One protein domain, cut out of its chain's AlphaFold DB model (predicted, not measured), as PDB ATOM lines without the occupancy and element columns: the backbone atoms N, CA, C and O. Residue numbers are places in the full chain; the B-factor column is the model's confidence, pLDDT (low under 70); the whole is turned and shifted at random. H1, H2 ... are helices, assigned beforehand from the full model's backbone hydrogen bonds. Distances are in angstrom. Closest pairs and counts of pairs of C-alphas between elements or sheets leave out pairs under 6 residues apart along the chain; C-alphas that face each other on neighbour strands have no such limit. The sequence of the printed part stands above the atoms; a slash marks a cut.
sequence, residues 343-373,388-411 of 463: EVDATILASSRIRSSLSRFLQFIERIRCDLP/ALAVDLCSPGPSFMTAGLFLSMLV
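AT A GLANCE: This is residues 343 to 373 and 388 to 411 of the 463 residues of an uncharacterized protein of Macrostomum lignano (UniProt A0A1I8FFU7). A long helix, H1, and a shorter one, H3, form an open, loose V: they run opposite ways and come near each other only where the last part of H1 meets the first part of H3. The short helix H2 leads into H3 at the narrow end of the V, and residues 388 to 395 stick out there. The printed part has 55 residues with three named helices, in the order H1, H2, H3, and no named strand; the class is all helix. It is only just extended, close to loose, with a radius of gyration of the C-alphas of 15.2 A, and its elongated outline spans 47 by 27 by 17 A.

IN THESE COORDINATES: H1, the longest helix, covers residues 344 to 371 and measures 40.6 A from C-alpha 344 at (170.248, 122.078, 157.310) to C-alpha 371 at (165.968, 138.168, 120.312). H3 covers residues 396 to 410, measures 20.7 A and ends with C-alpha 410 at (169.703, 146.869, 150.868). H2 covers residues 388 to 393 and measures 8.6 A.

HOW THE PARTS SIT: H1 and H3 are close but not clearly touching; their closest C-alphas, those of Glu 366 and Gly 397, are 7.9 A apart. They run opposite ways at a shallow tilt of 32 degrees. H1 and H2 are apart. H2 and H3 meet only through their link, a tight one of 2 residues. In H2 every O i to N i+4 pair is within hydrogen-bond range; in H1 22 of 24 are, and in H3 10 of 11.

THE WHOLE: The two C-alphas farthest apart, those of Glu 343 and Ala 388, are 47.6 A apart. Residues 374 to 387 are not printed, and C-alphas 373 and 388 are 16.8 A apart across this cut, which lies in the link from H1 to H2. The mean pLDDT of the printed part is 71.3; 19 residues are under 70, among them residues 365 to 373 and 388 to 395.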
ATOM      1  N   GLU A 343     165.604 122.208 158.571       79.12
ATOM      2  CA  GLU A 343     166.871 121.704 159.099       79.12
ATOM      3  C   GLU A 343     167.910 121.532 157.973       79.12
ATOM      4  O   GLU A 343     167.552 121.239 156.825       79.12
ATOM      5  N   VAL A 344     169.191 121.755 158.291       75.56
ATOM      6  CA  VAL A 344     170.248 122.078 157.310       75.56
ATOM      7  C   VAL A 344     170.312 121.080 156.148       75.56
ATOM      8  O   VAL A 344     170.298 121.499 154.989       75.56
ATOM      9  N   ASP A 345     170.263 119.777 156.415       73.06
ATOM     10  CA  ASP A 345     170.372 118.741 155.376       73.06
ATOM     11  C   ASP A 345     169.222 118.780 154.353       73.06
ATOM     12  O   ASP A 345     169.432 118.645 153.141       73.06
ATOM     13  N   ALA A 346     167.996 119.058 154.808       67.38
ATOM     14  CA  ALA A 346     166.843 119.218 153.924       67.38
ATOM     15  C   ALA A 346     166.950 120.500 153.074       67.38
ATOM     16  O   ALA A 346     166.511 120.527 151.915       67.38
ATOM     17  N   THR A 347     167.574 121.555 153.614       70.25
ATOM     18  CA  THR A 347     167.779 122.822 152.889       70.25
ATOM     19  C   THR A 347     168.747 122.661 151.717       70.25
ATOM     20  O   THR A 347     168.548 123.295 150.679       70.25
ATOM     21  N   ILE A 348     169.747 121.777 151.809       73.44
ATOM     22  CA  ILE A 348     170.735 121.545 150.742       73.44
ATOM     23  C   ILE A 348     170.066 120.903 149.513       73.44
ATOM     24  O   ILE A 348     170.255 121.363 148.378       73.44
ATOM     25  N   LEU A 349     169.205 119.899 149.710       72.81
ATOM     26  CA  LEU A 349     168.480 119.257 148.605       72.81
ATOM     27  C   LEU A 349     167.419 120.186 147.979       72.81
ATOM     28  O   LEU A 349     167.227 120.195 146.760       72.81
ATOM     29  N   ALA A 350     166.740 120.999 148.793       72.94
ATOM     30  CA  ALA A 350     165.771 121.979 148.301       72.94
ATOM     31  C   ALA A 350     166.454 123.128 147.533       72.94
ATOM     32  O   ALA A 350     166.062 123.453 146.407       72.94
ATOM     33  N   SER A 351     167.505 123.717 148.107       75.31
ATOM     34  CA  SER A 351     168.220 124.862 147.533       75.31
ATOM     35  C   SER A 351     168.978 124.505 146.254       75.31
ATOM     36  O   SER A 351     168.960 125.296 145.311       75.31
ATOM     37  N   SER A 352     169.570 123.310 146.156       75.44
ATOM     38  CA  SER A 352     170.205 122.828 144.918       75.44
ATOM     39  C   SER A 352     169.199 122.686 143.768       75.44
ATOM     40  O   SER A 352     169.457 123.169 142.658       75.44
ATOM     41  N   ARG A 353     168.003 122.135 144.027       74.50
ATOM     42  CA  ARG A 353     166.914 122.070 143.036       74.50
ATOM     43  C   ARG A 353     166.447 123.463 142.608       74.50
ATOM     44  O   ARG A 353     166.348 123.708 141.404       74.50
ATOM     45  N   ILE A 354     166.238 124.382 143.554       79.19
ATOM     46  CA  ILE A 354     165.869 125.782 143.273       79.19
ATOM     47  C   ILE A 354     166.950 126.470 142.421       79.19
ATOM     48  O   ILE A 354     166.631 127.055 141.385       79.19
ATOM     49  N   ARG A 355     168.233 126.323 142.778       75.31
ATOM     50  CA  ARG A 355     169.381 126.871 142.031       75.31
ATOM     51  C   ARG A 355     169.433 126.342 140.592       75.31
ATOM     52  O   ARG A 355     169.642 127.125 139.667       75.31
ATOM     53  N   SER A 356     169.141 125.053 140.386       74.06
ATOM     54  CA  SER A 356     169.045 124.431 139.050       74.06
ATOM     55  C   SER A 356     167.869 124.939 138.199       74.06
ATOM     56  O   SER A 356     167.872 124.787 136.975       74.06
ATOM     57  N   SER A 357     166.830 125.490 138.835       75.25
ATOM     58  CA  SER A 357     165.704 126.130 138.148       75.25
ATOM     59  C   SER A 357     166.009 127.595 137.841       75.25
ATOM     60  O   SER A 357     165.614 128.091 136.786       75.25
ATOM     61  N   LEU A 358     166.728 128.279 138.737       74.00
ATOM     62  CA  LEU A 358     167.129 129.673 138.564       74.00
ATOM     63  C   LEU A 358     168.126 129.835 137.407       74.00
ATOM     64  O   LEU A 358     167.949 130.731 136.588       74.00
ATOM     65  N   SER A 359     169.113 128.942 137.275       73.88
ATOM     66  CA  SER A 359     170.073 128.985 136.160       73.88
ATOM     67  C   SER A 359     169.389 128.849 134.792       73.88
ATOM     68  O   SER A 359     169.647 129.643 133.889       73.88
ATOM     69  N   ARG A 360     168.443 127.909 134.661       73.56
ATOM     70  CA  ARG A 360     167.617 127.736 133.452       73.56
ATOM     71  C   ARG A 360     166.732 128.951 133.156       73.56
ATOM     72  O   ARG A 360     166.520 129.282 131.994       73.56
ATOM     73  N   PHE A 361     166.239 129.634 134.190       65.19
ATOM     74  CA  PHE A 361     165.460 130.864 134.039       65.19
ATOM     75  C   PHE A 361     166.318 132.056 133.582       65.19
ATOM     76  O   PHE A 361     165.896 132.799 132.698       65.19
ATOM     77  N   LEU A 362     167.534 132.210 134.114       70.88
ATOM     78  CA  LEU A 362     168.469 133.256 133.681       70.88
ATOM     79  C   LEU A 362     168.867 133.079 132.208       70.88
ATOM     80  O   LEU A 362     168.742 134.027 131.436       70.88
ATOM     81  N   GLN A 363     169.203 131.852 131.791       73.31
ATOM     82  CA  GLN A 363     169.468 131.513 130.383       73.31
ATOM     83  C   GLN A 363     168.272 131.815 129.460       73.31
ATOM     84  O   GLN A 363     168.446 132.186 128.301       73.31
ATOM     85  N   PHE A 364     167.038 131.665 129.956       70.81
ATOM     86  CA  PHE A 364     165.825 131.990 129.202       70.81
ATOM     87  C   PHE A 364     165.604 133.506 129.056       70.81
ATOM     88  O   PHE A 364     165.257 133.959 127.965       70.81
ATOM     89  N   ILE A 365     165.840 134.291 130.116       68.00
ATOM     90  CA  ILE A 365     165.804 135.763 130.047       68.00
ATOM     91  C   ILE A 365     166.857 136.278 129.068       68.00
ATOM     92  O   ILE A 365     166.534 137.099 128.210       68.00
ATOM     93  N   GLU A 366     168.092 135.790 129.179       67.50
ATOM     94  CA  GLU A 366     169.202 136.165 128.303       67.50
ATOM     95  C   GLU A 366     168.844 135.913 126.833       67.50
ATOM     96  O   GLU A 366     168.889 136.833 126.017       67.50
ATOM     97  N   ARG A 367     168.336 134.713 126.521       65.06
ATOM     98  CA  ARG A 367     167.907 134.340 125.167       65.06
ATOM     99  C   ARG A 367     166.813 135.250 124.604       65.06
ATOM    100  O   ARG A 367     166.934 135.699 123.470       65.06
ATOM    101  N   ILE A 368     165.777 135.571 125.386       62.03
ATOM    102  CA  ILE A 368     164.718 136.493 124.932       62.03
ATOM    103  C   ILE A 368     165.255 137.916 124.750       62.03
ATOM    104  O   ILE A 368     164.809 138.630 123.855       62.03
ATOM    105  N   ARG A 369     166.227 138.338 125.564       59.12
ATOM    106  CA  ARG A 369     166.835 139.666 125.447       59.12
ATOM    107  C   ARG A 369     167.692 139.802 124.188       59.12
ATOM    108  O   ARG A 369     167.650 140.862 123.572       59.12
ATOM    109  N   CYS A 370     168.391 138.741 123.784       53.03
ATOM    110  CA  CYS A 370     169.117 138.674 122.512       53.03
ATOM    111  C   CYS A 370     168.190 138.699 121.281       53.03
ATOM    112  O   CYS A 370     168.589 139.217 120.241       53.03
ATOM    113  N   ASP A 371     166.963 138.179 121.398       49.72
ATOM    114  CA  ASP A 371     165.968 138.168 120.312       49.72
ATOM    115  C   ASP A 371     165.164 139.487 120.194       49.72
ATOM    116  O   ASP A 371     164.416 139.675 119.229       49.72
ATOM    117  N   LEU A 372     165.294 140.431 121.140       53.38
ATOM    118  CA  LEU A 372     164.702 141.764 120.985       53.38
ATOM    119  C   LEU A 372     165.512 142.592 119.963       53.38
ATOM    120  O   LEU A 372     166.738 142.634 120.049       53.38
ATOM    121  N   PRO A 373     164.862 143.361 119.062       52.81
ATOM    122  CA  PRO A 373     165.523 144.148 118.008       52.81
ATOM    123  C   PRO A 373     166.236 145.417 118.528       52.81
ATOM    124  O   PRO A 373     166.328 146.423 117.833       52.81
ATOM    125  N   ALA A 388     182.792 147.730 121.207       63.72
ATOM    126  CA  ALA A 388     181.844 146.626 121.377       63.72
ATOM    127  C   ALA A 388     181.804 146.128 122.837       63.72
ATOM    128  O   ALA A 388     180.731 146.014 123.416       63.72
ATOM    129  N   LEU A 389     182.973 145.935 123.462       63.66
ATOM    130  CA  LEU A 389     183.077 145.486 124.855       63.66
ATOM    131  C   LEU A 389     182.490 146.511 125.842       63.66
ATOM    132  O   LEU A 389     181.804 146.125 126.785       63.66
ATOM    133  N   ALA A 390     182.693 147.811 125.605       65.31
ATOM    134  CA  ALA A 390     182.084 148.875 126.408       65.31
ATOM    135  C   ALA A 390     180.552 148.943 126.242       65.31
ATOM    136  O   ALA A 390     179.837 149.130 127.226       65.31
ATOM    137  N   VAL A 391     180.034 148.748 125.024       67.38
ATOM    138  CA  VAL A 391     178.587 148.689 124.749       67.38
ATOM    139  C   VAL A 391     177.950 147.432 125.353       67.38
ATOM    140  O   VAL A 391     176.852 147.522 125.899       67.38
ATOM    141  N   ASP A 392     178.644 146.292 125.345       68.88
ATOM    142  CA  ASP A 392     178.192 145.061 126.006       68.88
ATOM    143  C   ASP A 392     178.213 145.189 127.544       68.88
ATOM    144  O   ASP A 392     177.311 144.680 128.217       68.88
ATOM    145  N   LEU A 393     179.171 145.929 128.120       65.38
ATOM    146  CA  LEU A 393     179.211 146.225 129.561       65.38
ATOM    147  C   LEU A 393     178.125 147.227 129.989       65.38
ATOM    148  O   LEU A 393     177.486 147.039 131.025       65.38
ATOM    149  N   CYS A 394     177.872 148.250 129.168       64.88
ATOM    150  CA  CYS A 394     176.751 149.185 129.317       64.88
ATOM    151  C   CYS A 394     175.405 148.598 128.860       64.88
ATOM    152  O   CYS A 394     174.374 149.274 128.950       64.88
ATOM    153  N   SER A 395     175.379 147.352 128.376       69.88
ATOM    154  CA  SER A 395     174.135 146.684 128.013       69.88
ATOM    155  C   SER A 395     173.232 146.547 129.247       69.88
ATOM    156  O   SER A 395     173.693 146.532 130.393       69.88
ATOM    157  N   PRO A 396     171.911 146.396 129.069       70.50
ATOM    158  CA  PRO A 396     171.014 146.276 130.207       70.50
ATOM    159  C   PRO A 396     171.130 144.913 130.931       70.50
ATOM    160  O   PRO A 396     170.339 144.632 131.831       70.50
ATOM    161  N   GLY A 397     172.066 144.033 130.547       73.19
ATOM    162  CA  GLY A 397     172.372 142.781 131.248       73.19
ATOM    163  C   GLY A 397     173.064 143.027 132.598       73.19
ATOM    164  O   GLY A 397     172.424 142.823 133.635       73.19
ATOM    165  N   PRO A 398     174.325 143.503 132.605       77.12
ATOM    166  CA  PRO A 398     175.076 143.805 133.823       77.12
ATOM    167  C   PRO A 398     174.347 144.746 134.786       77.12
ATOM    168  O   PRO A 398     174.343 144.486 135.986       77.12
ATOM    169  N   SER A 399     173.654 145.777 134.289       74.88
ATOM    170  CA  SER A 399     172.924 146.725 135.147       74.88
ATOM    171  C   SER A 399     171.729 146.110 135.887       74.88
ATOM    172  O   SER A 399     171.424 146.515 137.005       74.88
ATOM    173  N   PHE A 400     171.072 145.091 135.320       77.25
ATOM    174  CA  PHE A 400     170.029 144.339 136.029       77.25
ATOM    175  C   PHE A 400     170.627 143.384 137.072       77.25
ATOM    176  O   PHE A 400     170.034 143.197 138.135       77.25
ATOM    177  N   MET A 401     171.802 142.808 136.798       77.44
ATOM    178  CA  MET A 401     172.541 141.985 137.763       77.44
ATOM    179  C   MET A 401     173.019 142.825 138.955       77.44
ATOM    180  O   MET A 401     172.767 142.450 140.099       77.44
ATOM    181  N   THR A 402     173.636 143.988 138.717       80.75
ATOM    182  CA  THR A 402     174.091 144.884 139.792       80.75
ATOM    183  C   THR A 402     172.925 145.483 140.574       80.75
ATOM    184  O   THR A 402     172.983 145.486 141.800       80.75
ATOM    185  N   ALA A 403     171.832 145.891 139.919       77.12
ATOM    186  CA  ALA A 403     170.622 146.333 140.616       77.12
ATOM    187  C   ALA A 403     170.011 145.218 141.486       77.12
ATOM    188  O   ALA A 403     169.604 145.480 142.617       77.12
ATOM    189  N   GLY A 404     169.985 143.972 140.997       79.25
ATOM    190  CA  GLY A 404     169.523 142.813 141.765       79.25
ATOM    191  C   GLY A 404     170.398 142.513 142.987       79.25
ATOM    192  O   GLY A 404     169.871 142.291 144.076       79.25
ATOM    193  N   LEU A 405     171.726 142.573 142.833       80.38
ATOM    194  CA  LEU A 405     172.677 142.423 143.939       80.38
ATOM    195  C   LEU A 405     172.539 143.558 144.964       80.38
ATOM    196  O   LEU A 405     172.447 143.294 146.161       80.38
ATOM    197  N   PHE A 406     172.438 144.807 144.509       83.69
ATOM    198  CA  PHE A 406     172.275 145.974 145.377       83.69
ATOM    199  C   PHE A 406     170.953 145.934 146.160       83.69
ATOM    200  O   PHE A 406     170.941 146.171 147.366       83.69
ATOM    201  N   LEU A 407     169.854 145.524 145.518       76.38
ATOM    202  CA  LEU A 407     168.579 145.246 146.190       76.38
ATOM    203  C   LEU A 407     168.696 144.119 147.228       76.38
ATOM    204  O   LEU A 407     168.108 144.232 148.302       76.38
ATOM    205  N   SER A 408     169.467 143.063 146.938       77.19
ATOM    206  CA  SER A 408     169.696 141.965 147.888       77.19
ATOM    207  C   SER A 408     170.539 142.368 149.106       77.19
ATOM    208  O   SER A 408     170.361 141.789 150.173       77.19
ATOM    209  N   MET A 409     171.402 143.384 148.970       82.75
ATOM    210  CA  MET A 409     172.146 143.981 150.087       82.75
ATOM    211  C   MET A 409     171.302 144.984 150.887       82.75
ATOM    212  O   MET A 409     171.363 144.987 152.112       82.75
ATOM    213  N   LEU A 410     170.508 145.828 150.216       81.38
ATOM    214  CA  LEU A 410     169.703 146.869 150.868       81.38
ATOM    215  C   LEU A 410     168.503 146.327 151.652       81.38
ATOM    216  O   LEU A 410     168.152 146.883 152.692       81.38
ATOM    217  N   VAL A 411     167.825 145.299 151.135       79.94
ATOM    218  CA  VAL A 411     166.566 144.803 151.708       79.94
ATOM    219  C   VAL A 411     166.664 143.292 151.950       79.94
ATOM    220  O   VAL A 411     166.214 142.509 151.110       79.94
TER     221      VAL A 411